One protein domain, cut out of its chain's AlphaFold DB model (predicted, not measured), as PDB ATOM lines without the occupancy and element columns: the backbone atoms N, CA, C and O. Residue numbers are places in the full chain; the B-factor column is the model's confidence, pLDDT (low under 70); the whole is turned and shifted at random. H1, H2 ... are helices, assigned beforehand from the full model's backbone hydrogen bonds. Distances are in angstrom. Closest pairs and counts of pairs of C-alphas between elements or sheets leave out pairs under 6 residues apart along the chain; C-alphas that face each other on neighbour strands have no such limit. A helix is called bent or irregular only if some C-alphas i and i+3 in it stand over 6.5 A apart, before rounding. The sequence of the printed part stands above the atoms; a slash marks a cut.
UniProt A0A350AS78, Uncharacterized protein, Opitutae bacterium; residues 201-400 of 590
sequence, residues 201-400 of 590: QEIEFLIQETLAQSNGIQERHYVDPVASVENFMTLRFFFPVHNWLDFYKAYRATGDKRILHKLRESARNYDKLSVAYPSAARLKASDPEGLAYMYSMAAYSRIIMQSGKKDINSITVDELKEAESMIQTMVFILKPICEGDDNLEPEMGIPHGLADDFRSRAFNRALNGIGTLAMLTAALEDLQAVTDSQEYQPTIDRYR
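What this domain is: This is residues 201 to 400 of the 590 residues of an uncharacterized protein of Opitutae bacterium (UniProt A0A350AS78). Four long helices, H4, H6, H7 and H9, pack at mixed angles into a core, with H6 in the middle between the other three. H1 and H3 pack on the first part of H4, H5 makes a corner at its last part with H2 outside, H10 folds back along H9, and H8 lies at the opposite end of the long axis from H1. The printed part has 200 residues with ten named helices, H1 to H10 in order, and no named strand: all helix. It is compact, with a radius of gyration of the C-alphas of 16.9 A, and spans 55 by 43 by 32 A.

How they stand to each other: Start at the longest helix, H9, residues 363 to 387. It touches H6, residues 290 to 310, at a shallow tilt of 30 degrees, the same way; the closest C-alphas, of Arg 302 and Ala 379, are 4.4 A apart. H10, residues 393 to 400, forms a hairpin with H9, touching its residues 373 to 381 alone; the closest C-alphas, of Thr 377 and Ile 396, are 5.3 A apart. H7, residues 317 to 339, forms a hairpin with H6, a steep tilt of 40 degrees; look at the closest C-alphas, of Ser 301 and Ala 323, 4.3 A apart. H4, residues 257 to 276, touches residues 293 to 300 of H6 alone, closest at the C-alphas of Ala 267 and Met 297, 4.3 A. H4 and H7 are the hubs, touching five helices each. H1, residues 201 to 211, H3, residues 243 to 254, and H4 form an up-and-down bundle, each running against the one before; the closest C-alphas of H3 and H4, of Tyr 251 and Ile 259, are 5.7 A apart. H5, residues 278 to 285, touches H4 only at the corner, and only just, with 3 pairs of C-alphas within 8 A, the closest being those of Ser 274 and Ala 281, 5.3 A apart. H2, residues 225 to 234, only just touches H5, with 3 such pairs, closest at Met 233 and Lys 284, 6.4 A between C-alphas. H8, residues 352 to 360, is close to H9 but not clearly touching, at the C-alphas of Phe 358 and Ala 366, 6.1 A. Every O i to N i+4 pair is within hydrogen-bond range in H1, H2, H3, H5, H8 and H10; H4 has 15 of 16, H6 13 of 17, H7 17 of 19 and H9 19 of 21.

Where its parts are: Find C-alpha 363 at (44.401, -35.562, -9.316); from there H9 runs 35.4 A. H6 measures 32.1 A, H7 30.2 A and H4 28.0 A. H6 is irregular, C-alphas 293 and 296 being 7.6 A apart, and H7 only just, C-alphas 333 and 336 being 6.9 A apart. H1 begins at C-alpha 201, (52.281, 2.429, -11.823), and H10 ends at C-alpha 400, (53.435, -33.962, 6.624).

The domain as a whole: The C-alphas farthest apart, of Gln 201 and Asn 343, are 56.9 A apart. The printed part has no cut; the links H1 to H2 and H7 to H8 are long. Look for pLDDT under 70 at residues 215 to 219 and 238 to 242.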
ATOM      1  N   GLN A 201      53.613   2.026 -11.364       90.94
ATOM      2  CA  GLN A 201      52.281   2.429 -11.823       90.94
ATOM      3  C   GLN A 201      51.490   1.267 -12.442       90.94
ATOM      4  O   GLN A 201      50.275   1.196 -12.279       90.94
ATOM      5  N   GLU A 202      52.155   0.361 -13.162       92.25
ATOM      6  CA  GLU A 202      51.529  -0.851 -13.704       92.25
ATOM      7  C   GLU A 202      51.179  -1.850 -12.596       92.25
ATOM      8  O   GLU A 202      50.137  -2.504 -12.666       92.25
ATOM      9  N   ILE A 203      52.019  -1.934 -11.560       94.06
ATOM     10  CA  ILE A 203      51.754  -2.749 -10.371       94.06
ATOM     11  C   ILE A 203      50.556  -2.191  -9.600       94.06
ATOM     12  O   ILE A 203      49.635  -2.948  -9.310       94.06
ATOM     13  N   GLU A 204      50.509  -0.881  -9.337       92.50
ATOM     14  CA  GLU A 204      49.357  -0.252  -8.676       92.50
ATOM     15  C   GLU A 204      48.065  -0.475  -9.468       92.50
ATOM     16  O   GLU A 204      47.033  -0.803  -8.889       92.50
ATOM     17  N   PHE A 205      48.117  -0.374 -10.799       90.31
ATOM     18  CA  PHE A 205      46.959  -0.661 -11.645       90.31
ATOM     19  C   PHE A 205      46.461  -2.106 -11.473       90.31
ATOM     20  O   PHE A 205      45.266  -2.318 -11.264       90.31
ATOM     21  N   LEU A 206      47.364  -3.095 -11.474       92.00
ATOM     22  CA  LEU A 206      47.002  -4.492 -11.215       92.00
ATOM     23  C   LEU A 206      46.457  -4.694  -9.790       92.00
ATOM     24  O   LEU A 206      45.512  -5.463  -9.604       92.00
ATOM     25  N   ILE A 207      47.021  -4.012  -8.786       92.44
ATOM     26  CA  ILE A 207      46.521  -4.058  -7.405       92.44
ATOM     27  C   ILE A 207      45.075  -3.567  -7.365       92.44
ATOM     28  O   ILE A 207      44.219  -4.243  -6.802       92.44
ATOM     29  N   GLN A 208      44.772  -2.444  -8.011       89.81
ATOM     30  CA  GLN A 208      43.415  -1.905  -8.060       89.81
ATOM     31  C   GLN A 208      42.430  -2.830  -8.779       89.81
ATOM     32  O   GLN A 208      41.322  -3.044  -8.287       89.81
ATOM     33  N   GLU A 209      42.828  -3.436  -9.900       87.88
ATOM     34  CA  GLU A 209      42.011  -4.458 -10.563       87.88
ATOM     35  C   GLU A 209      41.773  -5.675  -9.665       87.88
ATOM     36  O   GLU A 209      40.664  -6.204  -9.630       87.88
ATOM     37  N   THR A 210      42.795  -6.092  -8.912       89.19
ATOM     38  CA  THR A 210      42.693  -7.192  -7.948       89.19
ATOM     39  C   THR A 210      41.707  -6.833  -6.837       89.19
ATOM     40  O   THR A 210      40.787  -7.595  -6.566       89.19
ATOM     41  N   LEU A 211      41.836  -5.651  -6.227       86.50
ATOM     42  CA  LEU A 211      40.956  -5.169  -5.154       86.50
ATOM     43  C   LEU A 211      39.496  -5.000  -5.596       86.50
ATOM     44  O   LEU A 211      38.593  -5.118  -4.765       86.50
ATOM     45  N   ALA A 212      39.269  -4.732  -6.885       81.38
ATOM     46  CA  ALA A 212      37.940  -4.639  -7.481       81.38
ATOM     47  C   ALA A 212      37.271  -6.009  -7.689       81.38
ATOM     48  O   ALA A 212      36.062  -6.072  -7.933       81.38
ATOM     49  N   GLN A 213      38.020  -7.111  -7.592       79.19
ATOM     50  CA  GLN A 213      37.424  -8.439  -7.610       79.19
ATOM     51  C   GLN A 213      36.607  -8.681  -6.341       79.19
ATOM     52  O   GLN A 213      36.938  -8.214  -5.251       79.19
ATOM     53  N   SER A 214      35.537  -9.471  -6.457       73.81
ATOM     54  CA  SER A 214      34.863  -9.986  -5.263       73.81
ATOM     55  C   SER A 214      35.817 -10.866  -4.460       73.81
ATOM     56  O   SER A 214      36.807 -11.362  -4.990       73.81
ATOM     57  N   ASN A 215      35.501 -11.157  -3.200       67.81
ATOM     58  CA  ASN A 215      36.383 -11.961  -2.346       67.81
ATOM     59  C   ASN A 215      36.470 -13.456  -2.753       67.81
ATOM     60  O   ASN A 215      36.863 -14.304  -1.958       67.81
ATOM     61  N   GLY A 216      36.061 -13.805  -3.982       55.12
ATOM     62  CA  GLY A 216      36.165 -15.131  -4.606       55.12
ATOM     63  C   GLY A 216      35.161 -16.139  -4.085       55.12
ATOM     64  O   GLY A 216      34.841 -17.102  -4.773       55.12
ATOM     65  N   ILE A 217      34.631 -15.884  -2.896       54.44
ATOM     66  CA  ILE A 217      33.779 -16.768  -2.127       54.44
ATOM     67  C   ILE A 217      32.631 -15.911  -1.657       54.44
ATOM     68  O   ILE A 217      32.689 -15.256  -0.621       54.44
ATOM     69  N   GLN A 218      31.600 -15.849  -2.477       54.84
ATOM     70  CA  GLN A 218      30.329 -15.333  -2.019       54.84
ATOM     71  C   GLN A 218      29.400 -16.520  -1.955       54.84
ATOM     72  O   GLN A 218      28.734 -16.894  -2.924       54.84
ATOM     73  N   GLU A 219      29.411 -17.152  -0.786       61.16
ATOM     74  CA  GLU A 219      28.216 -17.837  -0.344       61.16
ATOM     75  C   GLU A 219      27.066 -16.856  -0.482       61.16
ATOM     76  O   GLU A 219      27.149 -15.688  -0.096       61.16
ATOM     77  N   ARG A 220      26.005 -17.312  -1.134       75.38
ATOM     78  CA  ARG A 220      24.809 -16.496  -1.194       75.38
ATOM     79  C   ARG A 220      24.259 -16.477   0.221       75.38
ATOM     80  O   ARG A 220      23.975 -17.536   0.771       75.38
ATOM     81  N   HIS A 221      24.154 -15.288   0.795       77.31
ATOM     82  CA  HIS A 221      23.511 -15.114   2.084       77.31
ATOM     83  C   HIS A 221      22.008 -15.220   1.871       77.31
ATOM     84  O   HIS A 221      21.380 -14.325   1.296       77.31
ATOM     85  N   TYR A 222      21.456 -16.355   2.276       85.94
ATOM     86  CA  TYR A 222      20.017 -16.536   2.315       85.94
ATOM     87  C   TYR A 222      19.477 -16.052   3.654       85.94
ATOM     88  O   TYR A 222      20.188 -16.031   4.657       85.94
ATOM     89  N   VAL A 223      18.202 -15.668   3.653       87.81
ATOM     90  CA  VAL A 223      17.465 -15.337   4.879       87.81
ATOM     91  C   VAL A 223      17.494 -16.520   5.851       87.81
ATOM     92  O   VAL A 223      17.651 -16.320   7.052       87.81
ATOM     93  N   ASP A 224      17.395 -17.742   5.324       88.69
ATOM     94  CA  ASP A 224      17.615 -18.967   6.086       88.69
ATOM     95  C   ASP A 224      19.127 -19.296   6.149       88.69
ATOM     96  O   ASP A 224      19.751 -19.555   5.109       88.69
ATOM     97  N   PRO A 225      19.753 -19.297   7.338       87.62
ATOM     98  CA  PRO A 225      21.166 -19.632   7.471       87.62
ATOM     99  C   PRO A 225      21.488 -21.087   7.088       87.62
ATOM    100  O   PRO A 225      22.547 -21.318   6.498       87.62
ATOM    101  N   VAL A 226      20.580 -22.047   7.308       89.31
ATOM    102  CA  VAL A 226      20.768 -23.462   6.926       89.31
ATOM    103  C   VAL A 226      20.915 -23.578   5.412       89.31
ATOM    104  O   VAL A 226      21.774 -24.307   4.915       89.31
ATOM    105  N   ALA A 227      20.150 -22.791   4.653       88.69
ATOM    106  CA  ALA A 227      20.278 -22.742   3.201       88.69
ATOM    107  C   ALA A 227      21.642 -22.212   2.732       88.69
ATOM    108  O   ALA A 227      22.157 -22.642   1.695       88.69
ATOM    109  N   SER A 228      22.252 -21.299   3.495       86.88
ATOM    110  CA  SER A 228      23.603 -20.799   3.211       86.88
ATOM    111  C   SER A 228      24.641 -21.910   3.392       86.88
ATOM    112  O   SER A 228      25.477 -22.111   2.508       86.88
ATOM    113  N   VAL A 229      24.510 -22.713   4.455       88.19
ATOM    114  CA  VAL A 229      25.362 -23.890   4.702       88.19
ATOM    115  C   VAL A 229      25.146 -24.974   3.643       88.19
ATOM    116  O   VAL A 229      26.102 -25.528   3.104       88.19
ATOM    117  N   GLU A 230      23.903 -25.250   3.255       86.62
ATOM    118  CA  GLU A 230      23.616 -26.182   2.163       86.62
ATOM    119  C   GLU A 230      24.211 -25.707   0.834       86.62
ATOM    120  O   GLU A 230      24.741 -26.515   0.065       86.62
ATOM    121  N   ASN A 231      24.181 -24.399   0.564       84.38
ATOM    122  CA  ASN A 231      24.809 -23.825  -0.619       84.38
ATOM    123  C   ASN A 231      26.328 -24.006  -0.572       84.38
ATOM    124  O   ASN A 231      26.885 -24.473  -1.568       84.38
ATOM    125  N   PHE A 232      26.963 -23.724   0.571       85.69
ATOM    126  CA  PHE A 232      28.378 -24.008   0.833       85.69
ATOM    127  C   PHE A 232      28.736 -25.470   0.527       85.69
ATOM    128  O   PHE A 232      29.685 -25.732  -0.219       85.69
ATOM    129  N   MET A 233      27.920 -26.430   0.976       85.44
ATOM    130  CA  MET A 233      28.147 -27.848   0.683       85.44
ATOM    131  C   MET A 233      28.148 -28.147  -0.821       85.44
ATOM    132  O   MET A 233      28.926 -28.990  -1.275       85.44
ATOM    133  N   THR A 234      27.357 -27.422  -1.621       80.19
ATOM    134  CA  THR A 234      27.322 -27.598  -3.086       80.19
ATOM    135  C   THR A 234      28.479 -26.947  -3.847       80.19
ATOM    136  O   THR A 234      28.654 -27.238  -5.036       80.19
ATOM    137  N   LEU A 235      29.260 -26.069  -3.209       80.19
ATOM    138  CA  LEU A 235      30.377 -25.388  -3.861       80.19
ATOM    139  C   LEU A 235      31.508 -26.375  -4.154       80.19
ATOM    140  O   LEU A 235      31.886 -27.182  -3.309       80.19
ATOM    141  N   ARG A 236      32.070 -26.315  -5.359       79.62
ATOM    142  CA  ARG A 236      33.193 -27.166  -5.766       79.62
ATOM    143  C   ARG A 236      34.480 -26.364  -5.721       79.62
ATOM    144  O   ARG A 236      34.610 -25.409  -6.478       79.62
ATOM    145  N   PHE A 237      35.416 -26.770  -4.870       77.38
ATOM    146  CA  PHE A 237      36.607 -25.983  -4.532       77.38
ATOM    147  C   PHE A 237      37.823 -26.233  -5.434       77.38
ATOM    148  O   PHE A 237      38.745 -25.422  -5.471       77.38
ATOM    149  N   PHE A 238      37.815 -27.311  -6.221       69.50
ATOM    150  CA  PHE A 238      38.797 -27.507  -7.297       69.50
ATOM    151  C   PHE A 238      38.451 -26.731  -8.581       69.50
ATOM    152  O   PHE A 238      39.343 -26.359  -9.351       69.50
ATOM    153  N   PHE A 239      37.155 -26.476  -8.827       58.75
ATOM    154  CA  PHE A 239      36.751 -25.472  -9.795       58.75
ATOM    155  C   PHE A 239      36.936 -24.118  -9.148       58.75
ATOM    156  O   PHE A 239      36.818 -23.961  -7.938       58.75
ATOM    157  N   PRO A 240      37.326 -23.141  -9.948       51.25
ATOM    158  CA  PRO A 240      38.075 -22.053  -9.410       51.25
ATOM    159  C   PRO A 240      37.099 -21.065  -8.782       51.25
ATOM    160  O   PRO A 240      36.422 -20.271  -9.433       51.25
ATOM    161  N   VAL A 241      37.071 -21.143  -7.463       54.41
ATOM    162  CA  VAL A 241      36.666 -20.109  -6.524       54.41
ATOM    163  C   VAL A 241      37.763 -19.020  -6.569       54.41
ATOM    164  O   VAL A 241      38.463 -18.769  -5.599       54.41
ATOM    165  N   HIS A 242      38.013 -18.491  -7.776       65.06
ATOM    166  CA  HIS A 242      39.294 -17.953  -8.266       65.06
ATOM    167  C   HIS A 242      39.966 -16.921  -7.365       65.06
ATOM    168  O   HIS A 242      41.186 -16.946  -7.200       65.06
ATOM    169  N   ASN A 243      39.180 -16.008  -6.802       75.88
ATOM    170  CA  ASN A 243      39.764 -14.734  -6.416       75.88
ATOM    171  C   ASN A 243      40.624 -14.850  -5.151       75.88
ATOM    172  O   ASN A 243      41.549 -14.067  -5.005       75.88
ATOM    173  N   TRP A 244      40.420 -15.845  -4.270       80.75
ATOM    174  CA  TRP A 244      41.336 -16.038  -3.129       80.75
ATOM    175  C   TRP A 244      42.761 -16.359  -3.591       80.75
ATOM    176  O   TRP A 244      43.717 -15.835  -3.024       80.75
ATOM    177  N   LEU A 245      42.909 -17.180  -4.637       85.62
ATOM    178  CA  LEU A 245      44.214 -17.523  -5.195       85.62
ATOM    179  C   LEU A 245      44.819 -16.311  -5.904       85.62
ATOM    180  O   LEU A 245      46.034 -16.129  -5.874       85.62
ATOM    181  N   ASP A 246      43.979 -15.476  -6.511       88.94
ATOM    182  CA  ASP A 246      44.425 -14.231  -7.122       88.94
ATOM    183  C   ASP A 246      44.884 -13.223  -6.057       88.94
ATOM    184  O   ASP A 246      45.971 -12.669  -6.200       88.94
ATOM    185  N   PHE A 247      44.169 -13.071  -4.932       91.31
ATOM    186  CA  PHE A 247      44.635 -12.276  -3.786       91.31
ATOM    187  C   PHE A 247      45.932 -12.832  -3.202       91.31
ATOM    188  O   PHE A 247      46.851 -12.067  -2.926       91.31
ATOM    189  N   TYR A 248      46.040 -14.155  -3.047       93.19
ATOM    190  CA  TYR A 248      47.259 -14.790  -2.555       93.19
ATOM    191  C   TYR A 248      48.453 -14.489  -3.464       93.19
ATOM    192  O   TYR A 248      49.461 -13.955  -3.005       93.19
ATOM    193  N   LYS A 249      48.319 -14.756  -4.769       93.88
ATOM    194  CA  LYS A 249      49.370 -14.478  -5.756       93.88
ATOM    195  C   LYS A 249      49.710 -12.999  -5.807       93.88
ATOM    196  O   LYS A 249      50.884 -12.648  -5.842       93.88
ATOM    197  N   ALA A 250      48.704 -12.131  -5.809       95.50
ATOM    198  CA  ALA A 250      48.921 -10.700  -5.904       95.50
ATOM    199  C   ALA A 250      49.630 -10.178  -4.651       95.50
ATOM    200  O   ALA A 250      50.582  -9.415  -4.782       95.50
ATOM    201  N   TYR A 251      49.271 -10.655  -3.455       97.25
ATOM    202  CA  TYR A 251      49.997 -10.325  -2.232       97.25
ATOM    203  C   TYR A 251      51.437 -10.840  -2.279       97.25
ATOM    204  O   TYR A 251      52.362 -10.054  -2.105       97.25
ATOM    205  N   ARG A 252      51.661 -12.123  -2.592       97.19
ATOM    206  CA  ARG A 252      53.018 -12.682  -2.721       97.19
ATOM    207  C   ARG A 252      53.864 -11.915  -3.738       97.19
ATOM    208  O   ARG A 252      55.053 -11.709  -3.522       97.19
ATOM    209  N   ALA A 253      53.258 -11.424  -4.814       97.06
ATOM    210  CA  ALA A 253      53.967 -10.717  -5.871       97.06
ATOM    211  C   ALA A 253      54.110  -9.200  -5.661       97.06
ATOM    212  O   ALA A 253      54.835  -8.565  -6.422       97.06
ATOM    213  N   THR A 254      53.466  -8.610  -4.648       97.06
ATOM    214  CA  THR A 254      53.498  -7.149  -4.418       97.06
ATOM    215  C   THR A 254      53.855  -6.750  -2.988       97.06
ATOM    216  O   THR A 254      54.478  -5.717  -2.785       97.06
ATOM    217  N   GLY A 255      53.487  -7.551  -1.987       96.50
ATOM    218  CA  GLY A 255      53.530  -7.180  -0.570       96.50
ATOM    219  C   GLY A 255      52.410  -6.234  -0.127       96.50
ATOM    220  O   GLY A 255      52.421  -5.773   1.014       96.50
ATOM    221  N   ASP A 256      51.434  -5.929  -0.991       97.25
ATOM    222  CA  ASP A 256      50.427  -4.907  -0.702       97.25
ATOM    223  C   ASP A 256      49.443  -5.336   0.405       97.25
ATOM    224  O   ASP A 256      48.683  -6.304   0.277       97.25
ATOM    225  N   LYS A 257      49.410  -4.576   1.505       95.56
ATOM    226  CA  LYS A 257      48.574  -4.882   2.677       95.56
ATOM    227  C   LYS A 257      47.065  -4.778   2.407       95.56
ATOM    228  O   LYS A 257      46.297  -5.455   3.090       95.56
ATOM    229  N   ARG A 258      46.613  -4.004   1.410       94.88
ATOM    230  CA  ARG A 258      45.188  -3.941   1.021       94.88
ATOM    231  C   ARG A 258      44.744  -5.279   0.431       94.88
ATOM    232  O   ARG A 258      43.643  -5.743   0.716       94.88
ATOM    233  N   ILE A 259      45.616  -5.933  -0.338       94.62
ATOM    234  CA  ILE A 259      45.362  -7.279  -0.870       94.62
ATOM    235  C   ILE A 259      45.390  -8.318   0.256       94.62
ATOM    236  O   ILE A 259      44.520  -9.186   0.307       94.62
ATOM    237  N   LEU A 260      46.328  -8.206   1.205       94.94
ATOM    238  CA  LEU A 260      46.337  -9.085   2.380       94.94
ATOM    239  C   LEU A 260      45.029  -8.977   3.181       94.94
ATOM    240  O   LEU A 260      44.497  -9.991   3.629       94.94
ATOM    241  N   HIS A 261      44.468  -7.771   3.306       92.88
ATOM    242  CA  HIS A 261      43.164  -7.563   3.936       92.88
ATOM    243  C   HIS A 261      42.032  -8.289   3.191       92.88
ATOM    244  O   HIS A 261      41.170  -8.890   3.825       92.88
ATOM    245  N   LYS A 262      42.052  -8.317   1.852       89.12
ATOM    246  CA  LYS A 262      41.095  -9.104   1.054       89.12
ATOM    247  C   LYS A 262      41.205 -10.606   1.305       89.12
ATOM    248  O   LYS A 262      40.187 -11.284   1.454       89.12
ATOM    249  N   LEU A 263      42.428 -11.121   1.423       90.81
ATOM    250  CA  LEU A 263      42.653 -12.515   1.804       90.81
ATOM    251  C   LEU A 263      42.139 -12.799   3.230       90.81
ATOM    252  O   LEU A 263      41.460 -13.803   3.439       90.81
ATOM    253  N   ARG A 264      42.377 -11.883   4.181       93.06
ATOM    254  CA  ARG A 264      41.860 -11.939   5.562       93.06
ATOM    255  C   ARG A 264      40.329 -11.955   5.617       93.06
ATOM    256  O   ARG A 264      39.761 -12.736   6.371       93.06
ATOM    257  N   GLU A 265      39.647 -11.129   4.820       89.38
ATOM    258  CA  GLU A 265      38.176 -11.127   4.718       89.38
ATOM    259  C   GLU A 265      37.643 -12.501   4.286       89.38
ATOM    260  O   GLU A 265      36.687 -13.012   4.869       89.38
ATOM    261  N   SER A 266      38.288 -13.122   3.292       87.12
ATOM    262  CA  SER A 266      37.954 -14.480   2.855       87.12
ATOM    263  C   SER A 266      38.219 -15.524   3.948       87.12
ATOM    264  O   SER A 266      37.377 -16.392   4.171       87.12
ATOM    265  N   ALA A 267      39.350 -15.427   4.650       92.00
ATOM    266  CA  ALA A 267      39.703 -16.328   5.746       92.00
ATOM    267  C   ALA A 267      38.682 -16.263   6.896       92.00
ATOM    268  O   ALA A 267      38.165 -17.291   7.326       92.00
ATOM    269  N   ARG A 268      38.311 -15.048   7.326       92.38
ATOM    270  CA  ARG A 268      37.289 -14.803   8.361       92.38
ATOM    271  C   ARG A 268      35.938 -15.416   8.024       92.38
ATOM    272  O   ARG A 268      35.251 -15.898   8.919       92.38
ATOM    273  N   ASN A 269      35.541 -15.381   6.752       87.69
ATOM    274  CA  ASN A 269      34.271 -15.964   6.332       87.69
ATOM    275  C   ASN A 269      34.215 -17.468   6.642       87.69
ATOM    276  O   ASN A 269      33.244 -17.939   7.230       87.69
ATOM    277  N   TYR A 270      35.266 -18.210   6.291       89.81
ATOM    278  CA  TYR A 270      35.305 -19.654   6.525       89.81
ATOM    279  C   TYR A 270      35.627 -20.054   7.945       89.81
ATOM    280  O   TYR A 270      35.137 -21.090   8.390       89.81
ATOM    281  N   ASP A 271      36.395 -19.239   8.655       94.81
ATOM    282  CA  ASP A 271      36.574 -19.414  10.087       94.81
ATOM    283  C   ASP A 271      35.215 -19.318  10.794       94.81
ATOM    284  O   ASP A 271      34.778 -20.272  11.435       94.81
ATOM    285  N   LYS A 272      34.452 -18.246  10.530       92.44
ATOM    286  CA  LYS A 272      33.098 -18.068  11.071       92.44
ATOM    287  C   LYS A 272      32.160 -19.220  10.703       92.44
ATOM    288  O   LYS A 272      31.419 -19.684  11.566       92.44
ATOM    289  N   LEU A 273      32.173 -19.680   9.449       91.19
ATOM    290  CA  LEU A 273      31.361 -20.827   9.024       91.19
ATOM    291  C   LEU A 273      31.760 -22.103   9.770       91.19
ATOM    292  O   LEU A 273      30.888 -22.838  10.223       91.19
ATOM    293  N   SER A 274      33.061 -22.354   9.914       94.69
ATOM    294  CA  SER A 274      33.584 -23.561  10.561       94.69
ATOM    295  C   SER A 274      33.287 -23.582  12.059       94.69
ATOM    296  O   SER A 274      32.952 -24.635  12.596       94.69
ATOM    297  N   VAL A 275      33.347 -22.421  12.716       95.50
ATOM    298  CA  VAL A 275      32.973 -22.256  14.126       95.50
ATOM    299  C   VAL A 275      31.462 -22.410  14.321       95.50
ATOM    300  O   VAL A 275      31.036 -23.081  15.256       95.50
ATOM    301  N   ALA A 276      30.646 -21.815  13.445       92.88
ATOM    302  CA  ALA A 276      29.188 -21.859  13.569       92.88
ATOM    303  C   ALA A 276      28.593 -23.231  13.211       92.88
ATOM    304  O   ALA A 276      27.645 -23.669  13.855       92.88
ATOM    305  N   TYR A 277      29.153 -23.919  12.210       93.00
ATOM    306  CA  TYR A 277      28.614 -25.170  11.663       93.00
ATOM    307  C   TYR A 277      29.691 -26.260  11.554       93.00
ATOM    308  O   TYR A 277      29.979 -26.751  10.453       93.00
ATOM    309  N   PRO A 278      30.286 -26.696  12.678       93.38
ATOM    310  CA  PRO A 278      31.433 -27.599  12.664       93.38
ATOM    311  C   PRO A 278      31.125 -28.951  12.012       93.38
ATOM    312  O   PRO A 278      31.977 -29.509  11.328       93.38
ATOM    313  N   SER A 279      29.900 -29.467  12.147       90.62
ATOM    314  CA  SER A 279      29.479 -30.717  11.496       90.62
ATOM    315  C   SER A 279      29.463 -30.605   9.968       90.62
ATOM    316  O   SER A 279      29.919 -31.514   9.277       90.62
ATOM    317  N   ALA A 280      28.990 -29.476   9.427       90.31
ATOM    318  CA  ALA A 280      28.986 -29.232   7.986       90.31
ATOM    319  C   ALA A 280      30.406 -28.993   7.456       90.31
ATOM    320  O   ALA A 280      30.779 -29.544   6.424       90.31
ATOM    321  N   ALA A 281      31.223 -28.235   8.191       93.00
ATOM    322  CA  ALA A 281      32.635 -28.027   7.886       93.00
ATOM    323  C   ALA A 281      33.434 -29.343   7.867       93.00
ATOM    324  O   ALA A 281      34.187 -29.590   6.927       93.00
ATOM    325  N   ARG A 282      33.210 -30.231   8.844       92.25
ATOM    326  CA  ARG A 282      33.801 -31.580   8.886       92.25
ATOM    327  C   ARG A 282      33.370 -32.433   7.701       92.25
ATOM    328  O   ARG A 282      34.228 -33.013   7.048       92.25
ATOM    329  N   LEU A 283      32.073 -32.464   7.383       89.94
ATOM    330  CA  LEU A 283      31.580 -33.182   6.204       89.94
ATOM    331  C   LEU A 283      32.145 -32.590   4.906       89.94
ATOM    332  O   LEU A 283      32.413 -33.315   3.958       89.94
ATOM    333  N   LYS A 284      32.362 -31.271   4.845       89.94
ATOM    334  CA  LYS A 284      33.010 -30.653   3.687       89.94
ATOM    335  C   LYS A 284      34.469 -31.078   3.578       89.94
ATOM    336  O   LYS A 284      34.936 -31.358   2.485       89.94
ATOM    337  N   ALA A 285      35.178 -31.121   4.696       91.38
ATOM    338  CA  ALA A 285      36.575 -31.519   4.764       91.38
ATOM    339  C   ALA A 285      36.793 -33.039   4.667       91.38
ATOM    340  O   ALA A 285      37.938 -33.467   4.571       91.38
ATOM    341  N   SER A 286      35.740 -33.866   4.673       88.62
ATOM    342  CA  SER A 286      35.882 -35.328   4.627       88.62
ATOM    343  C   SER A 286      36.206 -35.881   3.239       88.62
ATOM    344  O   SER A 286      36.236 -37.097   3.069       88.62
ATOM    345  N   ASP A 287      36.440 -35.012   2.253       88.00
ATOM    346  CA  ASP A 287      36.994 -35.392   0.962       88.00
ATOM    347  C   ASP A 287      38.090 -34.410   0.483       88.00
ATOM    348  O   ASP A 287      38.082 -33.228   0.852       88.00
ATOM    349  N   PRO A 288      39.024 -34.865  -0.377       85.69
ATOM    350  CA  PRO A 288      40.145 -34.054  -0.861       85.69
ATOM    351  C   PRO A 288      39.756 -32.768  -1.601       85.69
ATOM    352  O   PRO A 288      40.486 -31.781  -1.561       85.69
ATOM    353  N   GLU A 289      38.628 -32.769  -2.314       87.44
ATOM    354  CA  GLU A 289      38.162 -31.587  -3.042       87.44
ATOM    355  C   GLU A 289      37.613 -30.552  -2.065       87.44
ATOM    356  O   GLU A 289      37.863 -29.361  -2.231       87.44
ATOM    357  N   GLY A 290      36.851 -30.993  -1.069       88.75
ATOM    358  CA  GLY A 290      36.224 -30.111  -0.104       88.75
ATOM    359  C   GLY A 290      37.210 -29.483   0.881       88.75
ATOM    360  O   GLY A 290      37.037 -28.307   1.186       88.75
ATOM    361  N   LEU A 291      38.296 -30.173   1.261       89.38
ATOM    362  CA  LEU A 291      39.388 -29.635   2.101       89.38
ATOM    363  C   LEU A 291      39.909 -28.263   1.645       89.38
ATOM    364  O   LEU A 291      40.254 -27.411   2.465       89.38
ATOM    365  N   ALA A 292      39.900 -28.020   0.335       90.00
ATOM    366  CA  ALA A 292      40.335 -26.770  -0.270       90.00
ATOM    367  C   ALA A 292      39.528 -25.529   0.162       90.00
ATOM    368  O   ALA A 292      39.955 -24.406  -0.101       90.00
ATOM    369  N   TYR A 293      38.393 -25.661   0.853       90.25
ATOM    370  CA  TYR A 293      37.706 -24.475   1.374       90.25
ATOM    371  C   TYR A 293      38.538 -23.711   2.411       90.25
ATOM    372  O   TYR A 293      38.461 -22.487   2.467       90.25
ATOM    373  N   MET A 294      39.396 -24.398   3.168       92.75
ATOM    374  CA  MET A 294      40.217 -23.787   4.222       92.75
ATOM    375  C   MET A 294      41.426 -23.003   3.689       92.75
ATOM    376  O   MET A 294      42.228 -22.486   4.465       92.75
ATOM    377  N   TYR A 295      41.597 -22.894   2.368       90.62
ATOM    378  CA  TYR A 295      42.795 -22.302   1.777       90.62
ATOM    379  C   TYR A 295      43.111 -20.888   2.237       90.62
ATOM    380  O   TYR A 295      44.262 -20.600   2.555       90.62
ATOM    381  N   SER A 296      42.120 -19.995   2.237       91.62
ATOM    382  CA  SER A 296      42.347 -18.601   2.615       91.62
ATOM    383  C   SER A 296      42.744 -18.479   4.085       91.62
ATOM    384  O   SER A 296      43.614 -17.667   4.389       91.62
ATOM    385  N   MET A 297      42.192 -19.328   4.961       95.69
ATOM    386  CA  MET A 297      42.610 -19.438   6.363       95.69
ATOM    387  C   MET A 297      44.075 -19.870   6.461       95.69
ATOM    388  O   MET A 297      44.883 -19.149   7.036       95.69
ATOM    389  N   ALA A 298      44.450 -20.985   5.821       95.88
ATOM    390  CA  ALA A 298      45.826 -21.488   5.841       95.88
ATOM    391  C   ALA A 298      46.832 -20.474   5.271       95.88
ATOM    392  O   ALA A 298      47.884 -20.234   5.861       95.88
ATOM    393  N   ALA A 299      46.499 -19.848   4.142       94.88
ATOM    394  CA  ALA A 299      47.363 -18.887   3.472       94.88
ATOM    395  C   ALA A 299      47.543 -17.596   4.285       94.88
ATOM    396  O   ALA A 299      48.678 -17.153   4.468       94.88
ATOM    397  N   TYR A 300      46.450 -17.004   4.784       96.69
ATOM    398  CA  TYR A 300      46.511 -15.802   5.619       96.69
ATOM    399  C   TYR A 300      47.293 -16.071   6.905       96.69
ATOM    400  O   TYR A 300      48.254 -15.354   7.183       96.69
ATOM    401  N   SER A 301      46.940 -17.131   7.641       98.44
ATOM    402  CA  SER A 301      47.608 -17.454   8.899       98.44
ATOM    403  C   SER A 301      49.100 -17.684   8.698       98.44
ATOM    404  O   SER A 301      49.898 -17.098   9.421       98.44
ATOM    405  N   ARG A 302      49.504 -18.444   7.670       97.69
ATOM    406  CA  ARG A 302      50.929 -18.649   7.383       97.69
ATOM    407  C   ARG A 302      51.651 -17.343   7.071       97.69
ATOM    408  O   ARG A 302      52.747 -17.145   7.571       97.69
ATOM    409  N   ILE A 303      51.068 -16.446   6.271       97.94
ATOM    410  CA  ILE A 303      51.687 -15.143   5.969       97.94
ATOM    411  C   ILE A 303      51.966 -14.363   7.261       97.94
ATOM    412  O   ILE A 303      53.070 -13.842   7.428       97.94
ATOM    413  N   ILE A 304      50.993 -14.310   8.177       98.25
ATOM    414  CA  ILE A 304      51.157 -13.638   9.471       98.25
ATOM    415  C   ILE A 304      52.241 -14.323  10.312       98.25
ATOM    416  O   ILE A 304      53.126 -13.634  10.816       98.25
ATOM    417  N   MET A 305      52.239 -15.658  10.405       97.69
ATOM    418  CA  MET A 305      53.253 -16.398  11.170       97.69
ATOM    419  C   MET A 305      54.660 -16.232  10.580       97.69
ATOM    420  O   MET A 305      55.614 -16.006  11.319       97.69
ATOM    421  N   GLN A 306      54.802 -16.240   9.252       96.94
ATOM    422  CA  GLN A 306      56.070 -15.956   8.575       96.94
ATOM    423  C   GLN A 306      56.571 -14.540   8.882       96.94
ATOM    424  O   GLN A 306      57.756 -14.360   9.162       96.94
ATOM    425  N   SER A 307      55.680 -13.541   8.852       96.69
ATOM    426  CA  SER A 307      56.028 -12.162   9.222       96.69
ATOM    427  C   SER A 307      56.475 -12.077  10.681       96.69
ATOM    428  O   SER A 307      57.557 -11.561  10.944       96.69
ATOM    429  N   GLY A 308      55.721 -12.671  11.612       96.06
ATOM    430  CA  GLY A 308      56.067 -12.689  13.036       96.06
ATOM    431  C   GLY A 308      57.384 -13.407  13.343       96.06
ATOM    432  O   GLY A 308      58.174 -12.928  14.151       96.06
ATOM    433  N   LYS A 309      57.665 -14.516  12.653       95.69
ATOM    434  CA  LYS A 309      58.923 -15.268  12.772       95.69
ATOM    435  C   LYS A 309      60.131 -14.464  12.295       95.69
ATOM    436  O   LYS A 309      61.225 -14.621  12.831       95.69
ATOM    437  N   LYS A 310      59.948 -13.633  11.265       94.69
ATOM    438  CA  LYS A 310      61.002 -12.773  10.717       94.69
ATOM    439  C   LYS A 310      61.234 -11.535  11.581       94.69
ATOM    440  O   LYS A 310      62.379 -11.183  11.843       94.69
ATOM    441  N   ASP A 311      60.154 -10.891  12.004       94.31
ATOM    442  CA  ASP A 311      60.156  -9.774  12.942       94.31
ATOM    443  C   ASP A 311      58.794  -9.703  13.639       94.31
ATOM    444  O   ASP A 311      57.788  -9.331  13.028       94.31
ATOM    445  N   ILE A 312      58.762 -10.018  14.933       93.19
ATOM    446  CA  ILE A 312      57.528 -10.027  15.724       93.19
ATOM    447  C   ILE A 312      56.848  -8.651  15.776       93.19
ATOM    448  O   ILE A 312      55.634  -8.575  15.928       93.19
ATOM    449  N   ASN A 313      57.603  -7.563  15.581       93.88
ATOM    450  CA  ASN A 313      57.061  -6.203  15.568       93.88
ATOM    451  C   ASN A 313      56.414  -5.830  14.224       93.88
ATOM    452  O   ASN A 313      55.769  -4.785  14.122       93.88
ATOM    453  N   SER A 314      56.573  -6.667  13.192       92.06
ATOM    454  CA  SER A 314      55.956  -6.469  11.874       92.06
ATOM    455  C   SER A 314      54.475  -6.869  11.825       92.06
ATOM    456  O   SER A 314      53.794  -6.592  10.831       92.06
ATOM    457  N   ILE A 315      53.977  -7.501  12.894       95.12
ATOM    458  CA  ILE A 315      52.586  -7.915  13.064       95.12
ATOM    459  C   ILE A 315      52.019  -7.367  14.371       95.12
ATOM    460  O   ILE A 315      52.723  -7.172  15.361       95.12
ATOM    461  N   THR A 316      50.717  -7.119  14.385       96.00
ATOM    462  CA  THR A 316      50.005  -6.735  15.606       96.00
ATOM    463  C   THR A 316      49.643  -7.960  16.448       96.00
ATOM    464  O   THR A 316      49.494  -9.071  15.937       96.00
ATOM    465  N   VAL A 317      49.422  -7.750  17.750       95.81
ATOM    466  CA  VAL A 317      48.924  -8.802  18.658       95.81
ATOM    467  C   VAL A 317      47.585  -9.373  18.175       95.81
ATOM    468  O   VAL A 317      47.354 -10.574  18.293       95.81
ATOM    469  N   ASP A 318      46.716  -8.535  17.607       97.12
ATOM    470  CA  ASP A 318      45.411  -8.967  17.098       97.12
ATOM    471  C   ASP A 318      45.535  -9.803  15.820       97.12
ATOM    472  O   ASP A 318      44.800 -10.773  15.654       97.12
ATOM    473  N   GLU A 319      46.472  -9.468  14.926       97.06
ATOM    474  CA  GLU A 319      46.772 -10.302  13.755       97.06
ATOM    475  C   GLU A 319      47.326 -11.664  14.169       97.06
ATOM    476  O   GLU A 319      46.881 -12.676  13.631       97.06
ATOM    477  N   LEU A 320      48.246 -11.701  15.141       96.94
ATOM    478  CA  LEU A 320      48.799 -12.953  15.656       96.94
ATOM    479  C   LEU A 320      47.702 -13.845  16.249       96.94
ATOM    480  O   LEU A 320      47.556 -14.992  15.832       96.94
ATOM    481  N   LYS A 321      46.894 -13.299  17.168       97.81
ATOM    482  CA  LYS A 321      45.793 -14.025  17.821       97.81
ATOM    483  C   LYS A 321      44.761 -14.533  16.828       97.81
ATOM    484  O   LYS A 321      44.265 -15.646  16.962       97.81
ATOM    485  N   GLU A 322      44.405 -13.720  15.840       98.25
ATOM    486  CA  GLU A 322      43.435 -14.134  14.837       98.25
ATOM    487  C   GLU A 322      43.988 -15.235  13.928       98.25
ATOM    488  O   GLU A 322      43.299 -16.221  13.673       98.25
ATOM    489  N   ALA A 323      45.231 -15.098  13.465       98.31
ATOM    490  CA  ALA A 323      45.878 -16.117  12.649       98.31
ATOM    491  C   ALA A 323      46.020 -17.449  13.407       98.31
ATOM    492  O   ALA A 323      45.772 -18.504  12.820       98.31
ATOM    493  N   GLU A 324      46.362 -17.398  14.698       98.25
ATOM    494  CA  GLU A 324      46.385 -18.554  15.599       98.25
ATOM    495  C   GLU A 324      44.990 -19.175  15.756       98.25
ATOM    496  O   GLU A 324      44.836 -20.378  15.555       98.25
ATOM    497  N   SER A 325      43.959 -18.365  16.021       98.44
ATOM    498  CA  SER A 325      42.573 -18.834  16.139       98.44
ATOM    499  C   SER A 325      42.108 -19.558  14.874       98.44
ATOM    500  O   SER A 325      41.491 -20.614  14.960       98.44
ATOM    501  N   MET A 326      42.438 -19.042  13.686       98.44
ATOM    502  CA  MET A 326      42.104 -19.707  12.421       98.44
ATOM    503  C   MET A 326      42.833 -21.049  12.264       98.44
ATOM    504  O   MET A 326      42.249 -22.010  11.759       98.44
ATOM    505  N   ILE A 327      44.096 -21.139  12.701       98.56
ATOM    506  CA  ILE A 327      44.848 -22.404  12.732       98.56
ATOM    507  C   ILE A 327      44.169 -23.405  13.666       98.56
ATOM    508  O   ILE A 327      43.925 -24.544  13.265       98.56
ATOM    509  N   GLN A 328      43.795 -22.970  14.868       98.44
ATOM    510  CA  GLN A 328      43.075 -23.790  15.841       98.44
ATOM    511  C   GLN A 328      41.729 -24.276  15.289       98.44
ATOM    512  O   GLN A 328      41.422 -25.461  15.409       98.44
ATOM    513  N   THR A 329      40.965 -23.415  14.608       98.56
ATOM    514  CA  THR A 329      39.725 -23.805  13.921       98.56
ATOM    515  C   THR A 329      39.988 -24.889  12.873       98.56
ATOM    516  O   THR A 329      39.290 -25.903  12.858       98.56
ATOM    517  N   MET A 330      41.003 -24.726  12.013       98.31
ATOM    518  CA  MET A 330      41.348 -25.748  11.012       98.31
ATOM    519  C   MET A 330      41.719 -27.076  11.675       98.31
ATOM    520  O   MET A 330      41.191 -28.115  11.285       98.31
ATOM    521  N   VAL A 331      42.567 -27.059  12.707       97.69
ATOM    522  CA  VAL A 331      42.937 -28.269  13.456       97.69
ATOM    523  C   VAL A 331      41.705 -28.912  14.096       97.69
ATOM    524  O   VAL A 331      41.520 -30.116  13.965       97.69
ATOM    525  N   PHE A 332      40.812 -28.137  14.711       97.44
ATOM    526  CA  PHE A 332      39.582 -28.645  15.325       97.44
ATOM    527  C   PHE A 332      38.644 -29.347  14.326       97.44
ATOM    528  O   PHE A 332      38.007 -30.350  14.666       97.44
ATOM    529  N   ILE A 333      38.545 -28.837  13.096       96.94
ATOM    530  CA  ILE A 333      37.751 -29.474  12.040       96.94
ATOM    531  C   ILE A 333      38.454 -30.718  11.496       96.94
ATOM    532  O   ILE A 333      37.809 -31.750  11.315       96.94
ATOM    533  N   LEU A 334      39.760 -30.634  11.240       95.31
ATOM    534  CA  LEU A 334      40.508 -31.694  10.572       95.31
ATOM    535  C   LEU A 334      40.891 -32.843  11.491       95.31
ATOM    536  O   LEU A 334      40.992 -33.961  11.011       95.31
ATOM    537  N   LYS A 335      41.055 -32.621  12.794       93.06
ATOM    538  CA  LYS A 335      41.465 -33.664  13.736       93.06
ATOM    539  C   LYS A 335      40.618 -34.946  13.651       93.06
ATOM    540  O   LYS A 335      41.188 -35.996  13.365       93.06
ATOM    541  N   PRO A 336      39.277 -34.901  13.760       90.94
ATOM    542  CA  PRO A 336      38.458 -36.110  13.622       90.94
ATOM    543  C   PRO A 336      38.459 -36.714  12.205       90.94
ATOM    544  O   PRO A 336      38.098 -37.873  12.038       90.94
ATOM    545  N   ILE A 337      38.837 -35.944  11.180       90.00
ATOM    546  CA  ILE A 337      38.766 -36.349   9.767       90.00
ATOM    547  C   ILE A 337      40.091 -36.931   9.262       90.00
ATOM    548  O   ILE A 337      40.106 -37.945   8.572       90.00
ATOM    549  N   CYS A 338      41.198 -36.279   9.594       88.62
ATOM    550  CA  CYS A 338      42.544 -36.602   9.147       88.62
ATOM    551  C   CYS A 338      43.328 -37.374  10.208       88.62
ATOM    552  O   CYS A 338      44.192 -38.159   9.847       88.62
ATOM    553  N   GLU A 339      43.075 -37.176  11.504       88.81
ATOM    554  CA  GLU A 339      43.786 -37.928  12.547       88.81
ATOM    555  C   GLU A 339      43.021 -39.187  12.944       88.81
ATOM    556  O   GLU A 339      43.652 -40.239  13.056       88.81
ATOM    557  N   GLY A 340      41.691 -39.079  13.063       79.50
ATOM    558  CA  GLY A 340      40.789 -40.172  13.432       79.50
ATOM    559  C   GLY A 340      41.088 -40.779  14.806       79.50
ATOM    560  O   GLY A 340      42.109 -40.487  15.429       79.50
ATOM    561  N   ASP A 341      40.197 -41.662  15.256       71.00
ATOM    562  CA  ASP A 341      40.293 -42.234  16.603       71.00
ATOM    563  C   ASP A 341      40.688 -43.723  16.564       71.00
ATOM    564  O   ASP A 341      41.426 -44.168  17.436       71.00
ATOM    565  N   ASP A 342      40.304 -44.464  15.511       70.19
ATOM    566  CA  ASP A 342      40.586 -45.897  15.335       70.19
ATOM    567  C   ASP A 342      40.657 -46.305  13.844       70.19
ATOM    568  O   ASP A 342      40.062 -45.666  12.976       70.19
ATOM    569  N   ASN A 343      41.356 -47.409  13.542       79.50
ATOM    570  CA  ASN A 343      41.482 -48.009  12.200       79.50
ATOM    571  C   ASN A 343      42.043 -47.060  11.118       79.50
ATOM    572  O   ASN A 343      41.417 -46.800  10.082       79.50
ATOM    573  N   LEU A 344      43.250 -46.552  11.365       89.12
ATOM    574  CA  LEU A 344      43.991 -45.718  10.421       89.12
ATOM    575  C   LEU A 344      44.681 -46.563   9.355       89.12
ATOM    576  O   LEU A 344      45.211 -47.636   9.640       89.12
ATOM    577  N   GLU A 345      44.715 -46.040   8.137       93.00
ATOM    578  CA  GLU A 345      45.503 -46.607   7.056       93.00
ATOM    579  C   GLU A 345      47.000 -46.455   7.397       93.00
ATOM    580  O   GLU A 345      47.439 -45.348   7.737       93.00
ATOM    581  N   PRO A 346      47.790 -47.543   7.370       89.69
ATOM    582  CA  PRO A 346      49.144 -47.559   7.922       89.69
ATOM    583  C   PRO A 346      50.132 -46.619   7.216       89.69
ATOM    584  O   PRO A 346      50.997 -46.034   7.883       89.69
ATOM    585  N   GLU A 347      50.024 -46.441   5.898       90.88
ATOM    586  CA  GLU A 347      50.929 -45.575   5.139       90.88
ATOM    587  C   GLU A 347      50.651 -44.105   5.450       90.88
ATOM    588  O   GLU A 347      51.521 -43.416   5.982       90.88
ATOM    589  N   MET A 348      49.432 -43.623   5.216       89.94
ATOM    590  CA  MET A 348      49.095 -42.205   5.374       89.94
ATOM    591  C   MET A 348      48.852 -41.798   6.833       89.94
ATOM    592  O   MET A 348      49.057 -40.639   7.184       89.94
ATOM    593  N   GLY A 349      48.461 -42.729   7.710       87.94
ATOM    594  CA  GLY A 349      48.120 -42.425   9.104       87.94
ATOM    595  C   GLY A 349      46.817 -41.633   9.254       87.94
ATOM    596  O   GLY A 349      46.714 -40.796  10.152       87.94
ATOM    597  N   ILE A 350      45.848 -41.880   8.370       90.38
ATOM    598  CA  ILE A 350      44.524 -41.231   8.328       90.38
ATOM    599  C   ILE A 350      43.427 -42.292   8.179       90.38
ATOM    600  O   ILE A 350      43.744 -43.431   7.831       90.38
ATOM    601  N   PRO A 351      42.141 -41.966   8.397       90.56
ATOM    602  CA  PRO A 351      41.054 -42.916   8.173       90.56
ATOM    603  C   PRO A 351      41.064 -43.511   6.755       90.56
ATOM    604  O   PRO A 351      41.207 -42.784   5.770       90.56
ATOM    605  N   HIS A 352      40.857 -44.829   6.649       89.75
ATOM    606  CA  HIS A 352      40.923 -45.575   5.382       89.75
ATOM    607  C   HIS A 352      40.082 -44.954   4.260       89.75
ATOM    608  O   HIS A 352      40.585 -44.777   3.159       89.75
ATOM    609  N   GLY A 353      38.843 -44.542   4.547       86.62
ATOM    610  CA  GLY A 353      37.972 -43.938   3.532       86.62
ATOM    611  C   GLY A 353      38.553 -42.663   2.909       86.62
ATOM    612  O   GLY A 353      38.430 -42.462   1.703       86.62
ATOM    613  N   LEU A 354      39.240 -41.832   3.701       87.88
ATOM    614  CA  LEU A 354      39.907 -40.633   3.195       87.88
ATOM    615  C   LEU A 354      41.180 -40.989   2.413       87.88
ATOM    616  O   LEU A 354      41.438 -40.397   1.367       87.88
ATOM    617  N   ALA A 355      41.953 -41.972   2.882       90.06
ATOM    618  CA  ALA A 355      43.139 -42.462   2.180       90.06
ATOM    619  C   ALA A 355      42.785 -43.061   0.807       90.06
ATOM    620  O   ALA A 355      43.427 -42.752  -0.199       90.06
ATOM    621  N   ASP A 356      41.725 -43.864   0.745       89.19
ATOM    622  CA  ASP A 356      41.205 -44.456  -0.487       89.19
ATOM    623  C   ASP A 356      40.673 -43.396  -1.453       89.19
ATOM    624  O   ASP A 356      40.834 -43.531  -2.666       89.19
ATOM    625  N   ASP A 357      40.071 -42.321  -0.946       87.81
ATOM    626  CA  ASP A 357      39.608 -41.206  -1.771       87.81
ATOM    627  C   ASP A 357      40.781 -40.365  -2.301       87.81
ATOM    628  O   ASP A 357      40.840 -40.063  -3.492       87.81
ATOM    629  N   PHE A 358      41.782 -40.062  -1.466       87.50
ATOM    630  CA  PHE A 358      43.026 -39.428  -1.915       87.50
ATOM    631  C   PHE A 358      43.715 -40.229  -3.015       87.50
ATOM    632  O   PHE A 358      44.198 -39.646  -3.986       87.50
ATOM    633  N   ARG A 359      43.739 -41.559  -2.888       85.69
ATOM    634  CA  ARG A 359      44.228 -42.426  -3.953       85.69
ATOM    635  C   ARG A 359      43.234 -42.365  -5.122       85.69
ATOM    636  O   ARG A 359      43.504 -41.703  -6.099       85.69
ATOM    637  N   SER A 360      42.033 -42.903  -5.054       86.38
ATOM    638  CA  SER A 360      41.165 -43.066  -6.237       86.38
ATOM    639  C   SER A 360      40.713 -41.789  -6.985       86.38
ATOM    640  O   SER A 360      40.405 -41.860  -8.184       86.38
ATOM    641  N   ARG A 361      40.654 -40.621  -6.333       86.44
ATOM    642  CA  ARG A 361      40.122 -39.383  -6.924       86.44
ATOM    643  C   ARG A 361      41.015 -38.827  -8.038       86.44
ATOM    644  O   ARG A 361      42.234 -38.960  -8.047       86.44
ATOM    645  N   ALA A 362      40.389 -38.146  -9.003       87.81
ATOM    646  CA  ALA A 362      41.118 -37.430 -10.051       87.81
ATOM    647  C   ALA A 362      42.079 -36.391  -9.438       87.81
ATOM    648  O   ALA A 362      41.684 -35.619  -8.557       87.81
ATOM    649  N   PHE A 363      43.321 -36.346  -9.929       89.56
ATOM    650  CA  PHE A 363      44.401 -35.562  -9.316       89.56
ATOM    651  C   PHE A 363      44.066 -34.077  -9.203       89.56
ATOM    652  O   PHE A 363      44.346 -33.455  -8.184       89.56
ATOM    653  N   ASN A 364      43.391 -33.523 -10.208       84.31
ATOM    654  CA  ASN A 364      42.986 -32.123 -10.230       84.31
ATOM    655  C   ASN A 364      41.988 -31.746  -9.124       84.31
ATOM    656  O   ASN A 364      41.810 -30.564  -8.847       84.31
ATOM    657  N   ARG A 365      41.314 -32.732  -8.522       84.69
ATOM    658  CA  ARG A 365      40.418 -32.542  -7.376       84.69
ATOM    659  C   ARG A 365      41.141 -32.753  -6.048       84.69
ATOM    660  O   ARG A 365      40.834 -32.048  -5.098       84.69
ATOM    661  N   ALA A 366      42.083 -33.694  -5.990       89.75
ATOM    662  CA  ALA A 366      42.777 -34.062  -4.758       89.75
ATOM    663  C   ALA A 366      43.996 -33.183  -4.434       89.75
ATOM    664  O   ALA A 366      44.186 -32.809  -3.280       89.75
ATOM    665  N   LEU A 367      44.780 -32.781  -5.443       91.38
ATOM    666  CA  LEU A 367      45.986 -31.961  -5.252       91.38
ATOM    667  C   LEU A 367      45.699 -30.641  -4.549       91.38
ATOM    668  O   LEU A 367      46.560 -30.133  -3.834       91.38
ATOM    669  N   ASN A 368      44.494 -30.101  -4.725       89.12
ATOM    670  CA  ASN A 368      44.124 -28.890  -4.032       89.12
ATOM    671  C   ASN A 368      44.030 -29.132  -2.510       89.12
ATOM    672  O   ASN A 368      44.791 -28.525  -1.759       89.12
ATOM    673  N   GLY A 369      43.224 -30.088  -2.043       91.25
ATOM    674  CA  GLY A 369      43.179 -30.429  -0.614       91.25
ATOM    675  C   GLY A 369      44.547 -30.791  -0.027       91.25
ATOM    676  O   GLY A 369      44.885 -30.334   1.062       91.25
ATOM    677  N   ILE A 370      45.381 -31.516  -0.779       94.62
ATOM    678  CA  ILE A 370      46.760 -31.834  -0.370       94.62
ATOM    679  C   ILE A 370      47.615 -30.567  -0.221       94.62
ATOM    680  O   ILE A 370      48.317 -30.409   0.775       94.62
ATOM    681  N   GLY A 371      47.519 -29.624  -1.162       94.44
ATOM    682  CA  GLY A 371      48.176 -28.321  -1.047       94.44
ATOM    683  C   GLY A 371      47.660 -27.489   0.135       94.44
ATOM    684  O   GLY A 371      48.436 -26.756   0.742       94.44
ATOM    685  N   THR A 372      46.376 -27.609   0.501       94.06
ATOM    686  CA  THR A 372      45.815 -26.958   1.700       94.06
ATOM    687  C   THR A 372      46.435 -27.538   2.959       94.06
ATOM    688  O   THR A 372      46.874 -26.787   3.828       94.06
ATOM    689  N   LEU A 373      46.512 -28.868   3.030       96.00
ATOM    690  CA  LEU A 373      47.086 -29.577   4.165       96.00
ATOM    691  C   LEU A 373      48.571 -29.234   4.342       96.00
ATOM    692  O   LEU A 373      49.016 -28.989   5.459       96.00
ATOM    693  N   ALA A 374      49.317 -29.120   3.243       97.44
ATOM    694  CA  ALA A 374      50.709 -28.681   3.262       97.44
ATOM    695  C   ALA A 374      50.868 -27.229   3.742       97.44
ATOM    696  O   ALA A 374      51.733 -26.938   4.567       97.44
ATOM    697  N   MET A 375      49.994 -26.321   3.288       97.06
ATOM    698  CA  MET A 375      49.980 -24.929   3.752       97.06
ATOM    699  C   MET A 375      49.679 -24.823   5.246       97.06
ATOM    700  O   MET A 375      50.356 -24.072   5.944       97.06
ATOM    701  N   LEU A 376      48.710 -25.596   5.742       97.94
ATOM    702  CA  LEU A 376      48.407 -25.681   7.167       97.94
ATOM    703  C   LEU A 376      49.577 -26.266   7.967       97.94
ATOM    704  O   LEU A 376      49.914 -25.734   9.016       97.94
ATOM    705  N   THR A 377      50.214 -27.324   7.460       98.31
ATOM    706  CA  THR A 377      51.388 -27.947   8.098       98.31
ATOM    707  C   THR A 377      52.497 -26.917   8.298       98.31
ATOM    708  O   THR A 377      52.967 -26.730   9.415       98.31
ATOM    709  N   ALA A 378      52.841 -26.167   7.247       98.00
ATOM    710  CA  ALA A 378      53.844 -25.111   7.340       98.00
ATOM    711  C   ALA A 378      53.394 -23.947   8.250       98.00
ATOM    712  O   ALA A 378      54.210 -23.370   8.961       98.00
ATOM    713  N   ALA A 379      52.098 -23.607   8.270       98.19
ATOM    714  CA  ALA A 379      51.561 -22.597   9.184       98.19
ATOM    715  C   ALA A 379      51.685 -23.013  10.661       98.19
ATOM    716  O   ALA A 379      51.974 -22.168  11.503       98.19
ATOM    717  N   LEU A 380      51.488 -24.300  10.970       98.50
ATOM    718  CA  LEU A 380      51.675 -24.865  12.309       98.50
ATOM    719  C   LEU A 380      53.154 -24.859  12.721       98.50
ATOM    720  O   LEU A 380      53.464 -24.487  13.849       98.50
ATOM    721  N   GLU A 381      54.066 -25.215  11.811       98.00
ATOM    722  CA  GLU A 381      55.516 -25.117  12.043       98.00
ATOM    723  C   GLU A 381      55.936 -23.667  12.340       98.00
ATOM    724  O   GLU A 381      56.673 -23.410  13.296       98.00
ATOM    725  N   ASP A 382      55.438 -22.704  11.558       97.81
ATOM    726  CA  ASP A 382      55.711 -21.284  11.784       97.81
ATOM    727  C   ASP A 382      55.071 -20.784  13.098       97.81
ATOM    728  O   ASP A 382      55.724 -20.051  13.838       97.81
ATOM    729  N   LEU A 383      53.854 -21.223  13.449       97.44
ATOM    730  CA  LEU A 383      53.212 -20.909  14.735       97.44
ATOM    731  C   LEU A 383      54.041 -21.416  15.923       97.44
ATOM    732  O   LEU A 383      54.282 -20.659  16.863       97.44
ATOM    733  N   GLN A 384      54.507 -22.669  15.879       97.50
ATOM    734  CA  GLN A 384      55.374 -23.235  16.918       97.50
ATOM    735  C   GLN A 384      56.666 -22.435  17.082       97.50
ATOM    736  O   GLN A 384      57.097 -22.198  18.206       97.50
ATOM    737  N   ALA A 385      57.259 -21.979  15.976       96.12
ATOM    738  CA  ALA A 385      58.457 -21.147  16.014       96.12
ATOM    739  C   ALA A 385      58.192 -19.753  16.608       96.12
ATOM    740  O   ALA A 385      59.015 -19.248  17.364       96.12
ATOM    741  N   VAL A 386      57.052 -19.129  16.285       95.75
ATOM    742  CA  VAL A 386      56.672 -17.805  16.815       95.75
ATOM    743  C   VAL A 386      56.332 -17.860  18.305       95.75
ATOM    744  O   VAL A 386      56.611 -16.910  19.033       95.75
ATOM    745  N   THR A 387      55.728 -18.958  18.759       93.12
ATOM    746  CA  THR A 387      55.233 -19.116  20.138       93.12
ATOM    747  C   THR A 387      56.174 -19.889  21.057       93.12
ATOM    748  O   THR A 387      55.860 -20.031  22.235       93.12
ATOM    749  N   ASP A 388      57.307 -20.377  20.541       94.44
ATOM    750  CA  ASP A 388      58.226 -21.280  21.249       94.44
ATOM    751  C   ASP A 388      57.489 -22.486  21.872       94.44
ATOM    752  O   ASP A 388      57.602 -22.800  23.057       94.44
ATOM    753  N   SER A 389      56.659 -23.139  21.053       95.06
ATOM    754  CA  SER A 389      55.810 -24.271  21.443       95.06
ATOM    755  C   SER A 389      56.141 -25.528  20.633       95.06
ATOM    756  O   SER A 389      56.737 -25.467  19.560       95.06
ATOM    757  N   GLN A 390      55.738 -26.689  21.150       96.56
ATOM    758  CA  GLN A 390      55.792 -27.996  20.475       96.56
ATOM    759  C   GLN A 390      54.430 -28.711  20.496       96.56
ATOM    760  O   GLN A 390      54.334 -29.898  20.190       96.56
ATOM    761  N   GLU A 391      53.366 -28.005  20.894       96.12
ATOM    762  CA  GLU A 391      52.028 -28.573  21.104       96.12
ATOM    763  C   GLU A 391      51.465 -29.263  19.852       96.12
ATOM    764  O   GLU A 391      50.806 -30.299  19.948       96.12
ATOM    765  N   TYR A 392      51.758 -28.718  18.672       97.19
ATOM    766  CA  TYR A 392      51.217 -29.183  17.400       97.19
ATOM    767  C   TYR A 392      52.113 -30.194  16.679       97.19
ATOM    768  O   TYR A 392      51.735 -30.655  15.601       97.19
ATOM    769  N   GLN A 393      53.259 -30.588  17.247       97.62
ATOM    770  CA  GLN A 393      54.225 -31.453  16.569       97.62
ATOM    771  C   GLN A 393      53.609 -32.783  16.097       97.62
ATOM    772  O   GLN A 393      53.812 -33.135  14.935       97.62
ATOM    773  N   PRO A 394      52.769 -33.484  16.890       94.88
ATOM    774  CA  PRO A 394      52.109 -34.705  16.418       94.88
ATOM    775  C   PRO A 394      51.181 -34.478  15.213       94.88
ATOM    776  O   PRO A 394      51.089 -35.331  14.328       94.88
ATOM    777  N   THR A 395      50.494 -33.333  15.169       96.00
ATOM    778  CA  THR A 395      49.624 -32.942  14.051       96.00
ATOM    779  C   THR A 395      50.456 -32.572  12.820       96.00
ATOM    780  O   THR A 395      50.140 -33.026  11.719       96.00
ATOM    781  N   ILE A 396      51.552 -31.823  12.997       97.81
ATOM    782  CA  ILE A 396      52.514 -31.481  11.936       97.81
ATOM    783  C   ILE A 396      53.078 -32.755  11.304       97.81
ATOM    784  O   ILE A 396      52.966 -32.934  10.091       97.81
ATOM    785  N   ASP A 397      53.624 -33.664  12.116       95.75
ATOM    786  CA  ASP A 397      54.236 -34.911  11.650       95.75
ATOM    787  C   ASP A 397      53.245 -35.748  10.842       95.75
ATOM    788  O   ASP A 397      53.574 -36.284   9.779       95.75
ATOM    789  N   ARG A 398      51.998 -35.824  11.316       94.25
ATOM    790  CA  ARG A 398      50.945 -36.560  10.628       94.25
ATOM    791  C   ARG A 398      50.570 -35.915   9.305       94.25
ATOM    792  O   ARG A 398      50.583 -36.598   8.288       94.25
ATOM    793  N   TYR A 399      50.255 -34.623   9.275       96.56
ATOM    794  CA  TYR A 399      49.863 -33.949   8.035       96.56
ATOM    795  C   TYR A 399      50.989 -33.963   6.998       96.56
ATOM    796  O   TYR A 399      50.747 -34.234   5.821       96.56
ATOM    797  N   ARG A 400      52.236 -33.796   7.446       96.94
ATOM    798  CA  ARG A 400      53.435 -33.962   6.624       96.94
ATOM    799  C   ARG A 400      53.541 -35.376   6.045       96.94
ATOM    800  O   ARG A 400      53.837 -35.515   4.857       96.94
TER     801      ARG A 400